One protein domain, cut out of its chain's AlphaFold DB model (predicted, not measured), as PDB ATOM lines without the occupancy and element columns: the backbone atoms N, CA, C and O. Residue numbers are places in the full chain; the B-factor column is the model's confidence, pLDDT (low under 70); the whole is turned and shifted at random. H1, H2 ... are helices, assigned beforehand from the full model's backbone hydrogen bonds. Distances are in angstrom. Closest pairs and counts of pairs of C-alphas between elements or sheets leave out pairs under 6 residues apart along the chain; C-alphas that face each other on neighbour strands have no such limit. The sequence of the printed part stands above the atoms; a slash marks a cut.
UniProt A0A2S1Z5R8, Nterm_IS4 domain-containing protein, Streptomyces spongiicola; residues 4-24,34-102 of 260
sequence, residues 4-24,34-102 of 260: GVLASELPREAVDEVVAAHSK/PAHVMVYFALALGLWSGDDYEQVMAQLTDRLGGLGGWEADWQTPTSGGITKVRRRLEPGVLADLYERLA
ATOM      1  N   GLY A   4     220.007 352.721 256.069       66.38
ATOM      2  CA  GLY A   4     220.738 353.990 256.071       66.38
ATOM      3  C   GLY A   4     220.201 355.002 255.056       66.38
ATOM      4  O   GLY A   4     220.163 356.184 255.359       66.38
ATOM      5  N   VAL A   5     219.706 354.530 253.905       70.88
ATOM      6  CA  VAL A   5     219.053 355.392 252.902       70.88
ATOM      7  C   VAL A   5     217.693 355.857 253.420       70.88
ATOM      8  O   VAL A   5     217.332 357.016 253.304       70.88
ATOM      9  N   LEU A   6     216.949 354.973 254.087       68.06
ATOM     10  CA  LEU A   6     215.678 355.356 254.698       68.06
ATOM     11  C   LEU A   6     215.861 356.420 255.794       68.06
ATOM     12  O   LEU A   6     215.021 357.297 255.946       68.06
ATOM     13  N   ALA A   7     216.950 356.344 256.559       67.69
ATOM     14  CA  ALA A   7     217.267 357.329 257.589       67.69
ATOM     15  C   ALA A   7     217.753 358.673 257.014       67.69
ATOM     16  O   ALA A   7     217.556 359.691 257.668       67.69
ATOM     17  N   SER A   8     218.359 358.692 255.819       67.75
ATOM     18  CA  SER A   8     218.767 359.937 255.152       67.75
ATOM     19  C   SER A   8     217.600 360.656 254.475       67.75
ATOM     20  O   SER A   8     217.526 361.877 254.554       67.75
ATOM     21  N   GLU A   9     216.676 359.910 253.862       70.81
ATOM     22  CA  GLU A   9     215.487 360.476 253.197       70.81
ATOM     23  C   GLU A   9     214.396 360.916 254.189       70.81
ATOM     24  O   GLU A   9     213.499 361.682 253.851       70.81
ATOM     25  N   LEU A  10     214.457 360.432 255.433       69.44
ATOM     26  CA  LEU A  10     213.500 360.763 256.487       69.44
ATOM     27  C   LEU A  10     214.193 361.552 257.596       69.44
ATOM     28  O   LEU A  10     214.600 360.942 258.595       69.44
ATOM     29  N   PRO A  11     214.313 362.888 257.463       69.38
ATOM     30  CA  PRO A  11     214.888 363.712 258.513       69.38
ATOM     31  C   PRO A  11     214.066 363.557 259.795       69.38
ATOM     32  O   PRO A  11     212.833 363.655 259.801       69.38
ATOM     33  N   ARG A  12     214.761 363.289 260.902       69.50
ATOM     34  CA  ARG A  12     214.165 362.993 262.213       69.50
ATOM     35  C   ARG A  12     213.241 364.115 262.686       69.50
ATOM     36  O   ARG A  12     212.219 363.852 263.318       69.50
ATOM     37  N   GLU A  13     213.591 365.348 262.347       70.31
ATOM     38  CA  GLU A  13     212.872 366.574 262.676       70.31
ATOM     39  C   GLU A  13     211.482 366.595 262.031       70.31
ATOM     40  O   GLU A  13     210.499 366.858 262.723       70.31
ATOM     41  N   ALA A  14     211.377 366.221 260.750       71.81
ATOM     42  CA  ALA A  14     210.098 366.162 260.040       71.81
ATOM     43  C   ALA A  14     209.178 365.085 260.632       71.81
ATOM     44  O   ALA A  14     207.973 365.288 260.790       71.81
ATOM     45  N   VAL A  15     209.754 363.948 261.030       73.38
ATOM     46  CA  VAL A  15     209.005 362.870 261.685       73.38
ATOM     47  C   VAL A  15     208.492 363.309 263.056       73.38
ATOM     48  O   VAL A  15     207.329 363.072 263.388       73.38
ATOM     49  N   ASP A  16     209.333 363.957 263.862       73.38
ATOM     50  CA  ASP A  16     208.929 364.453 265.177       73.38
ATOM     51  C   ASP A  16     207.875 365.575 265.081       73.38
ATOM     52  O   ASP A  16     207.001 365.639 265.952       73.38
ATOM     53  N   GLU A  17     207.907 366.402 264.030       73.81
ATOM     54  CA  GLU A  17     206.909 367.444 263.756       73.81
ATOM     55  C   GLU A  17     205.537 366.853 263.401       73.81
ATOM     56  O   GLU A  17     204.535 367.208 264.030       73.81
ATOM     57  N   VAL A  18     205.479 365.897 262.466       75.75
ATOM     58  CA  VAL A  18     204.214 365.230 262.105       75.75
ATOM     59  C   VAL A  18     203.658 364.481 263.311       75.75
ATOM     60  O   VAL A  18     202.485 364.614 263.660       75.75
ATOM     61  N   VAL A  19     204.502 363.755 264.042       73.31
ATOM     62  CA  VAL A  19     204.065 363.122 265.289       73.31
ATOM     63  C   VAL A  19     203.495 364.163 266.250       73.31
ATOM     64  O   VAL A  19     202.447 363.906 266.842       73.31
ATOM     65  N   ALA A  20     204.164 365.302 266.447       71.88
ATOM     66  CA  ALA A  20     203.692 366.335 267.363       71.88
ATOM     67  C   ALA A  20     202.311 366.863 266.947       71.88
ATOM     68  O   ALA A  20     201.437 366.966 267.810       71.88
ATOM     69  N   ALA A  21     202.094 367.090 265.649       72.75
ATOM     70  CA  ALA A  21     200.829 367.564 265.091       72.75
ATOM     71  C   ALA A  21     199.660 366.582 265.307       72.75
ATOM     72  O   ALA A  21     198.552 366.997 265.644       72.75
ATOM     73  N   HIS A  22     199.901 365.273 265.179       68.62
ATOM     74  CA  HIS A  22     198.850 364.252 265.323       68.62
ATOM     75  C   HIS A  22     198.752 363.641 266.724       68.62
ATOM     76  O   HIS A  22     197.773 362.952 267.036       68.62
ATOM     77  N   SER A  23     199.742 363.861 267.590       61.09
ATOM     78  CA  SER A  23     199.734 363.317 268.946       61.09
ATOM     79  C   SER A  23     198.716 364.050 269.825       61.09
ATOM     80  O   SER A  23     199.029 364.976 270.563       61.09
ATOM     81  N   LYS A  24     197.464 363.576 269.821       53.03
ATOM     82  CA  LYS A  24     196.394 364.041 270.729       53.03
ATOM     83  C   LYS A  24     196.653 363.730 272.213       53.03
ATOM     84  O   LYS A  24     195.808 364.002 273.062       53.03
ATOM     85  N   PRO A  34     210.163 356.776 271.830       69.19
ATOM     86  CA  PRO A  34     210.010 357.951 271.002       69.19
ATOM     87  C   PRO A  34     209.211 357.593 269.755       69.19
ATOM     88  O   PRO A  34     209.376 356.523 269.172       69.19
ATOM     89  N   ALA A  35     208.320 358.485 269.352       69.38
ATOM     90  CA  ALA A  35     207.419 358.216 268.245       69.38
ATOM     91  C   ALA A  35     208.143 358.070 266.899       69.38
ATOM     92  O   ALA A  35     207.726 357.242 266.094       69.38
ATOM     93  N   HIS A  36     209.257 358.780 266.685       72.75
ATOM     94  CA  HIS A  36     210.070 358.628 265.476       72.75
ATOM     95  C   HIS A  36     210.620 357.200 265.314       72.75
ATOM     96  O   HIS A  36     210.581 356.665 264.212       72.75
ATOM     97  N   VAL A  37     210.998 356.511 266.405       76.81
ATOM     98  CA  VAL A  37     211.388 355.078 266.362       76.81
ATOM     99  C   VAL A  37     210.295 354.240 265.731       76.81
ATOM    100  O   VAL A  37     210.545 353.314 264.969       76.81
ATOM    101  N   MET A  38     209.057 354.540 266.102       77.62
ATOM    102  CA  MET A  38     207.924 353.723 265.732       77.62
ATOM    103  C   MET A  38     207.541 353.935 264.264       77.62
ATOM    104  O   MET A  38     207.055 353.001 263.629       77.62
ATOM    105  N   VAL A  39     207.827 355.117 263.709       78.94
ATOM    106  CA  VAL A  39     207.729 355.389 262.269       78.94
ATOM    107  C   VAL A  39     208.796 354.604 261.506       78.94
ATOM    108  O   VAL A  39     208.447 353.838 260.609       78.94
ATOM    109  N   TYR A  40     210.069 354.684 261.917       80.00
ATOM    110  CA  TYR A  40     211.129 353.882 261.293       80.00
ATOM    111  C   TYR A  40     210.853 352.384 261.394       80.00
ATOM    112  O   TYR A  40     211.092 351.645 260.446       80.00
ATOM    113  N   PHE A  41     210.280 351.930 262.505       78.00
ATOM    114  CA  PHE A  41     209.867 350.543 262.656       78.00
ATOM    115  C   PHE A  41     208.704 350.153 261.743       78.00
ATOM    116  O   PHE A  41     208.694 349.048 261.213       78.00
ATOM    117  N   ALA A  42     207.708 351.019 261.550       79.69
ATOM    118  CA  ALA A  42     206.604 350.731 260.635       79.69
ATOM    119  C   ALA A  42     207.112 350.534 259.197       79.69
ATOM    120  O   ALA A  42     206.665 349.621 258.505       79.69
ATOM    121  N   LEU A  43     208.095 351.334 258.788       79.38
ATOM    122  CA  LEU A  43     208.756 351.213 257.489       79.38
ATOM    123  C   LEU A  43     209.672 349.983 257.424       79.38
ATOM    124  O   LEU A  43     209.645 349.237 256.448       79.38
ATOM    125  N   ALA A  44     210.412 349.717 258.501       81.31
ATOM    126  CA  ALA A  44     211.222 348.517 258.667       81.31
ATOM    127  C   ALA A  44     210.386 347.234 258.547       81.31
ATOM    128  O   ALA A  44     210.826 346.283 257.918       81.31
ATOM    129  N   LEU A  45     209.158 347.205 259.075       79.44
ATOM    130  CA  LEU A  45     208.246 346.071 258.894       79.44
ATOM    131  C   LEU A  45     207.826 345.861 257.435       79.44
ATOM    132  O   LEU A  45     207.578 344.728 257.032       79.44
ATOM    133  N   GLY A  46     207.735 346.936 256.647       78.31
ATOM    134  CA  GLY A  46     207.516 346.837 255.204       78.31
ATOM    135  C   GLY A  46     208.734 346.264 254.476       78.31
ATOM    136  O   GLY A  46     208.584 345.478 253.544       78.31
ATOM    137  N   LEU A  47     209.936 346.613 254.940       78.94
ATOM    138  CA  LEU A  47     211.201 346.140 254.379       78.94
ATOM    139  C   LEU A  47     211.523 344.684 254.769       78.94
ATOM    140  O   LEU A  47     212.049 343.933 253.951       78.94
ATOM    141  N   TRP A  48     211.180 344.287 255.997       75.62
ATOM    142  CA  TRP A  48     211.422 342.967 256.590       75.62
ATOM    143  C   TRP A  48     210.106 342.288 256.969       75.62
ATOM    144  O   TRP A  48     209.825 342.010 258.133       75.62
ATOM    145  N   SER A  49     209.280 341.999 255.966       71.62
ATOM    146  CA  SER A  49     207.944 341.419 256.160       71.62
ATOM    147  C   SER A  49     207.932 339.983 256.717       71.62
ATOM    148  O   SER A  49     206.866 339.490 257.090       71.62
ATOM    149  N   GLY A  50     209.088 339.310 256.767       73.12
ATOM    150  CA  GLY A  50     209.247 337.932 257.244       73.12
ATOM    151  C   GLY A  50     209.808 337.776 258.662       73.12
ATOM    152  O   GLY A  50     209.842 336.652 259.154       73.12
ATOM    153  N   ASP A  51     210.237 338.862 259.307       75.88
ATOM    154  CA  ASP A  51     210.887 338.816 260.621       75.88
ATOM    155  C   ASP A  51     209.911 339.135 261.767       75.88
ATOM    156  O   ASP A  51     208.960 339.911 261.625       75.88
ATOM    157  N   ASP A  52     210.180 338.570 262.945       79.19
ATOM    158  CA  ASP A  52     209.431 338.877 264.165       79.19
ATOM    159  C   ASP A  52     209.693 340.317 264.641       79.19
ATOM    160  O   ASP A  52     210.792 340.857 264.500       79.19
ATOM    161  N   TYR A  53     208.706 340.941 265.298       75.50
ATOM    162  CA  TYR A  53     208.793 342.337 265.764       75.50
ATOM    163  C   TYR A  53     210.044 342.647 266.597       75.50
ATOM    164  O   TYR A  53     210.605 343.735 266.492       75.50
ATOM    165  N   GLU A  54     210.476 341.709 267.442       79.19
ATOM    166  CA  GLU A  54     211.662 341.885 268.288       79.19
ATOM    167  C   GLU A  54     212.952 341.827 267.464       79.19
ATOM    168  O   GLU A  54     213.870 342.612 267.700       79.19
ATOM    169  N   GLN A  55     212.988 340.968 266.443       81.62
ATOM    170  CA  GLN A  55     214.112 340.844 265.523       81.62
ATOM    171  C   GLN A  55     214.225 342.072 264.613       81.62
ATOM    172  O   GLN A  55     215.327 342.580 264.410       81.62
ATOM    173  N   VAL A  56     213.100 342.608 264.131       83.62
ATOM    174  CA  VAL A  56     213.075 343.866 263.366       83.62
ATOM    175  C   VAL A  56     213.549 345.037 264.227       83.62
ATOM    176  O   VAL A  56     214.359 345.838 263.768       83.62
ATOM    177  N   MET A  57     213.115 345.128 265.491       79.25
ATOM    178  CA  MET A  57     213.592 346.176 266.403       79.25
ATOM    179  C   MET A  57     215.092 346.069 266.679       79.25
ATOM    180  O   MET A  57     215.767 347.092 266.666       79.25
ATOM    181  N   ALA A  58     215.607 344.862 266.923       80.50
ATOM    182  CA  ALA A  58     217.028 344.648 267.187       80.50
ATOM    183  C   ALA A  58     217.888 345.051 265.979       80.50
ATOM    184  O   ALA A  58     218.857 345.795 266.135       80.50
ATOM    185  N   GLN A  59     217.488 344.630 264.776       79.25
ATOM    186  CA  GLN A  59     218.148 345.025 263.530       79.25
ATOM    187  C   GLN A  59     218.076 346.540 263.310       79.25
ATOM    188  O   GLN A  59     219.073 347.156 262.949       79.25
ATOM    189  N   LEU A  60     216.924 347.158 263.570       79.88
ATOM    190  CA  LEU A  60     216.746 348.602 263.450       79.88
ATOM    191  C   LEU A  60     217.692 349.371 264.384       79.88
ATOM    192  O   LEU A  60     218.377 350.287 263.937       79.88
ATOM    193  N   THR A  61     217.762 348.989 265.662       76.38
ATOM    194  CA  THR A  61     218.621 349.662 266.650       76.38
ATOM    195  C   THR A  61     220.108 349.454 266.384       76.38
ATOM    196  O   THR A  61     220.878 350.394 266.542       76.38
ATOM    197  N   ASP A  62     220.509 348.260 265.940       77.12
ATOM    198  CA  ASP A  62     221.904 347.949 265.602       77.12
ATOM    199  C   ASP A  62     222.389 348.794 264.412       77.12
ATOM    200  O   ASP A  62     223.422 349.463 264.463       77.12
ATOM    201  N   ARG A  63     221.573 348.857 263.356       74.88
ATOM    202  CA  ARG A  63     221.891 349.609 262.136       74.88
ATOM    203  C   ARG A  63     221.846 351.123 262.340       74.88
ATOM    204  O   ARG A  63     222.685 351.819 261.779       74.88
ATOM    205  N   LEU A  64     220.898 351.636 263.126       70.69
ATOM    206  CA  LEU A  64     220.816 353.070 263.435       70.69
ATOM    207  C   LEU A  64     221.877 353.510 264.451       70.69
ATOM    208  O   LEU A  64     222.385 354.625 264.344       70.69
ATOM    209  N   GLY A  65     222.256 352.639 265.392       68.00
ATOM    210  CA  GLY A  65     223.352 352.893 266.330       68.00
ATOM    211  C   GLY A  65     224.689 353.116 265.617       68.00
ATOM    212  O   GLY A  65     225.450 354.002 265.999       68.00
ATOM    213  N   GLY A  66     224.934 352.394 264.518       62.41
ATOM    214  CA  GLY A  66     226.116 352.589 263.669       62.41
ATOM    215  C   GLY A  66     226.135 353.897 262.865       62.41
ATOM    216  O   GLY A  66     227.197 354.292 262.392       62.41
ATOM    217  N   LEU A  67     224.995 354.583 262.720       60.78
ATOM    218  CA  LEU A  67     224.867 355.833 261.955       60.78
ATOM    219  C   LEU A  67     224.971 357.096 262.829       60.78
ATOM    220  O   LEU A  67     224.802 358.202 262.328       60.78
ATOM    221  N   GLY A  68     225.252 356.954 264.131       54.59
ATOM    222  CA  GLY A  68     225.530 358.084 265.030       54.59
ATOM    223  C   GLY A  68     224.329 358.985 265.352       54.59
ATOM    224  O   GLY A  68     224.502 360.035 265.962       54.59
ATOM    225  N   GLY A  69     223.113 358.585 264.968       55.91
ATOM    226  CA  GLY A  69     221.892 359.389 265.102       55.91
ATOM    227  C   GLY A  69     221.069 359.145 266.371       55.91
ATOM    228  O   GLY A  69     219.919 359.582 266.423       55.91
ATOM    229  N   TRP A  70     221.587 358.420 267.372       63.94
ATOM    230  CA  TRP A  70     220.777 357.990 268.519       63.94
ATOM    231  C   TRP A  70     221.495 358.045 269.874       63.94
ATOM    232  O   TRP A  70     222.683 357.756 269.968       63.94
ATOM    233  N   GLU A  71     220.748 358.368 270.940       56.59
ATOM    234  CA  GLU A  71     221.202 358.229 272.332       56.59
ATOM    235  C   GLU A  71     221.573 356.765 272.629       56.59
ATOM    236  O   GLU A  71     220.722 355.875 272.570       56.59
ATOM    237  N   ALA A  72     222.842 356.525 272.968       50.94
ATOM    238  CA  ALA A  72     223.425 355.199 273.192       50.94
ATOM    239  C   ALA A  72     222.755 354.371 274.315       50.94
ATOM    240  O   ALA A  72     222.973 353.166 274.400       50.94
ATOM    241  N   ASP A  73     221.907 354.991 275.141       55.12
ATOM    242  CA  ASP A  73     221.281 354.385 276.324       55.12
ATOM    243  C   ASP A  73     219.855 353.847 276.070       55.12
ATOM    244  O   ASP A  73     219.086 353.579 277.002       55.12
ATOM    245  N   TRP A  74     219.457 353.702 274.803       62.03
ATOM    246  CA  TRP A  74     218.113 353.253 274.451       62.03
ATOM    247  C   TRP A  74     217.919 351.732 274.573       62.03
ATOM    248  O   TRP A  74     218.457 350.953 273.791       62.03
ATOM    249  N   GLN A  75     217.060 351.297 275.503       62.19
ATOM    250  CA  GLN A  75     216.715 349.881 275.678       62.19
ATOM    251  C   GLN A  75     215.634 349.421 274.687       62.19
ATOM    252  O   GLN A  75     214.530 349.977 274.654       62.19
ATOM    253  N   THR A  76     215.898 348.330 273.961       65.12
ATOM    254  CA  THR A  76     214.934 347.701 273.044       65.12
ATOM    255  C   THR A  76     213.629 347.334 273.772       65.12
ATOM    256  O   THR A  76     213.656 346.588 274.758       65.12
ATOM    257  N   PRO A  77     212.463 347.845 273.332       66.12
ATOM    258  CA  PRO A  77     211.182 347.516 273.943       66.12
ATOM    259  C   PRO A  77     210.771 346.078 273.610       66.12
ATOM    260  O   PRO A  77     210.921 345.614 272.484       66.12
ATOM    261  N   THR A  78     210.168 345.392 274.579       68.81
ATOM    262  CA  THR A  78     209.530 344.085 274.360       68.81
ATOM    263  C   THR A  78     208.377 344.209 273.359       68.81
ATOM    264  O   THR A  78     207.722 345.257 273.300       68.81
ATOM    265  N   SER A  79     208.053 343.129 272.646       69.25
ATOM    266  CA  SER A  79     206.891 343.016 271.742       69.25
ATOM    267  C   SER A  79     205.602 343.677 272.269       69.25
ATOM    268  O   SER A  79     204.966 344.464 271.567       69.25
ATOM    269  N   GLY A  80     205.251 343.466 273.542       67.69
ATOM    270  CA  GLY A  80     204.072 344.092 274.163       67.69
ATOM    271  C   GLY A  80     204.140 345.624 274.306       67.69
ATOM    272  O   GLY A  80     203.103 346.288 274.361       67.69
ATOM    273  N   GLY A  81     205.341 346.204 274.364       67.50
ATOM    274  CA  GLY A  81     205.569 347.650 274.317       67.50
ATOM    275  C   GLY A  81     205.347 348.209 272.914       67.50
ATOM    276  O   GLY A  81     204.632 349.200 272.759       67.50
ATOM    277  N   ILE A  82     205.856 347.511 271.897       70.81
ATOM    278  CA  ILE A  82     205.691 347.862 270.480       70.81
ATOM    279  C   ILE A  82     204.203 347.894 270.111       70.81
ATOM    280  O   ILE A  82     203.708 348.893 269.588       70.81
ATOM    281  N   THR A  83     203.441 346.853 270.467       69.62
ATOM    282  CA  THR A  83     201.995 346.801 270.185       69.62
ATOM    283  C   THR A  83     201.236 347.957 270.840       69.62
ATOM    284  O   THR A  83     200.323 348.526 270.239       69.62
ATOM    285  N   LYS A  84     201.601 348.333 272.073       68.25
ATOM    286  CA  LYS A  84     200.955 349.440 272.798       68.25
ATOM    287  C   LYS A  84     201.231 350.792 272.156       68.25
ATOM    288  O   LYS A  84     200.326 351.618 272.115       68.25
ATOM    289  N   VAL A  85     202.450 351.026 271.679       66.06
ATOM    290  CA  VAL A  85     202.796 352.289 271.015       66.06
ATOM    291  C   VAL A  85     202.141 352.351 269.642       66.06
ATOM    292  O   VAL A  85     201.557 353.373 269.303       66.06
ATOM    293  N   ARG A  86     202.105 351.238 268.906       70.25
ATOM    294  CA  ARG A  86     201.433 351.175 267.606       70.25
ATOM    295  C   ARG A  86     199.929 351.449 267.690       70.25
ATOM    296  O   ARG A  86     199.395 352.125 266.827       70.25
ATOM    297  N   ARG A  87     199.253 351.004 268.754       70.19
ATOM    298  CA  ARG A  87     197.846 351.374 269.012       70.19
ATOM    299  C   ARG A  87     197.639 352.864 269.307       70.19
ATOM    300  O   ARG A  87     196.511 353.323 269.239       70.19
ATOM    301  N   ARG A  88     198.691 353.581 269.713       64.75
ATOM    302  CA  ARG A  88     198.650 355.018 270.028       64.75
ATOM    303  C   ARG A  88     199.056 355.896 268.853       64.75
ATOM    304  O   ARG A  88     198.787 357.090 268.895       64.75
ATOM    305  N   LEU A  89     199.726 355.333 267.849       67.56
ATOM    306  CA  LEU A  89     199.901 356.017 266.579       67.56
ATOM    307  C   LEU A  89     198.587 355.937 265.830       67.56
ATOM    308  O   LEU A  89     198.193 354.885 265.330       67.56
ATOM    309  N   GLU A  90     197.906 357.073 265.808       64.88
ATOM    310  CA  GLU A  90     196.763 357.282 264.944       64.88
ATOM    311  C   GLU A  90     197.188 357.034 263.485       64.88
ATOM    312  O   GLU A  90     198.274 357.478 263.088       64.88
ATOM    313  N   PRO A  91     196.349 356.374 262.665       66.12
ATOM    314  CA  PRO A  91     196.620 356.156 261.241       66.12
ATOM    315  C   PRO A  91     196.976 357.443 260.483       66.12
ATOM    316  O   PRO A  91     197.743 357.393 259.525       66.12
ATOM    317  N   GLY A  92     196.477 358.592 260.957       70.25
ATOM    318  CA  GLY A  92     196.765 359.913 260.397       70.25
ATOM    319  C   GLY A  92     198.249 360.291 260.387       70.25
ATOM    320  O   GLY A  92     198.681 360.980 259.481       70.25
ATOM    321  N   VAL A  93     199.068 359.781 261.316       74.00
ATOM    322  CA  VAL A  93     200.514 360.096 261.335       74.00
ATOM    323  C   VAL A  93     201.214 359.545 260.095       74.00
ATOM    324  O   VAL A  93     202.056 360.209 259.502       74.00
ATOM    325  N   LEU A  94     200.890 358.306 259.715       74.50
ATOM    326  CA  LEU A  94     201.504 357.658 258.556       74.50
ATOM    327  C   LEU A  94     200.970 358.237 257.247       74.50
ATOM    328  O   LEU A  94     201.723 358.342 256.288       74.50
ATOM    329  N   ALA A  95     199.695 358.620 257.232       73.31
ATOM    330  CA  ALA A  95     199.067 359.292 256.109       73.31
ATOM    331  C   ALA A  95     199.719 360.642 255.798       73.31
ATOM    332  O   ALA A  95     200.127 360.870 254.666       73.31
ATOM    333  N   ASP A  96     199.872 361.501 256.804       76.69
ATOM    334  CA  ASP A  96     200.454 362.830 256.625       76.69
ATOM    335  C   ASP A  96     201.954 362.759 256.325       76.69
ATOM    336  O   ASP A  96     202.469 363.565 255.554       76.69
ATOM    337  N   LEU A  97     202.666 361.772 256.883       74.94
ATOM    338  CA  LEU A  97     204.039 361.491 256.466       74.94
ATOM    339  C   LEU A  97     204.098 361.080 254.999       74.94
ATOM    340  O   LEU A  97     204.940 361.589 254.269       74.94
ATOM    341  N   TYR A  98     203.216 360.181 254.565       73.31
ATOM    342  CA  TYR A  98     203.169 359.760 253.171       73.31
ATOM    343  C   TYR A  98     202.864 360.938 252.249       73.31
ATOM    344  O   TYR A  98     203.576 361.112 251.277       73.31
ATOM    345  N   GLU A  99     201.897 361.791 252.580       78.56
ATOM    346  CA  GLU A  99     201.565 362.971 251.770       78.56
ATOM    347  C   GLU A  99     202.745 363.947 251.639       78.56
ATOM    348  O   GLU A  99     202.943 364.557 250.594       78.56
ATOM    349  N   ARG A 100     203.557 364.083 252.693       74.19
ATOM    350  CA  ARG A 100     204.742 364.955 252.692       74.19
ATOM    351  C   ARG A 100     205.944 364.356 251.962       74.19
ATOM    352  O   ARG A 100     206.803 365.107 251.522       74.19
ATOM    353  N   LEU A 101     206.050 363.030 251.912       68.62
ATOM    354  CA  LEU A 101     207.211 362.320 251.357       68.62
ATOM    355  C   LEU A 101     206.974 361.821 249.937       68.62
ATOM    356  O   LEU A 101     207.906 361.721 249.146       68.62
ATOM    357  N   ALA A 102     205.734 361.465 249.623       64.25
ATOM    358  CA  ALA A 102     205.311 361.078 248.296       64.25
ATOM    359  C   ALA A 102     205.050 362.346 247.482       64.25
ATOM    360  O   ALA A 102     203.913 362.650 247.124       64.25
TER     361      ALA A 102
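This is residues 4 to 24 and 34 to 102 of the 260 residues of the protein "Nterm_IS4 domain-containing protein" of Streptomyces spongiicola (UniProt A0A2S1Z5R8). One helix, H3, runs through the middle, and the other five stand round it as a loose ring of crossed helices. The 90 printed residues include six named helices, H1 to H6 along the chain, and no named strand: all helix. The whole is compact, with radius of gyration of the C-alphas 12.7 A and spans of 28 by 27 by 26 A.

H1, residues 4 to 9, and H2, residues 12 to 22, meet only through their link. Residues 35 to 39 of H3, residues 35 to 47, touch H2 about perpendicular at 74 degrees; the closest C-alphas, Val 15 and His 36, are 5.8 A apart. Residues 41 to 45 of H3 touch H4, residues 53 to 65; closest are C-alphas Phe 41 and Met 57, 6.9 A. H5, residues 79 to 86, only just touches H3, with 3 pairs of C-alphas within 8 A; closest are Met 38 and Arg 86, 7.2 A. H6, residues 91 to 101, touches H2; closest are C-alphas His 22 and Val 93, 6.0 A. Every O i to N i+4 pair in H1 to H6 is within hydrogen-bond range.

H1 begins at C-alpha 4 (220.738, 353.990, 256.071). H3 measures 18.8 A and H4 18.0 A from first to last C-alpha. H6 ends at C-alpha 101 (207.211, 362.320, 251.357).

Residues 25 to 33 are not printed; C-alphas 24 and 34 are 14.9 A apart. The link H4 to H5 is long. Of the 90 printed residues of this model, 38 have a pLDDT under 70, among them residues 65 to 81.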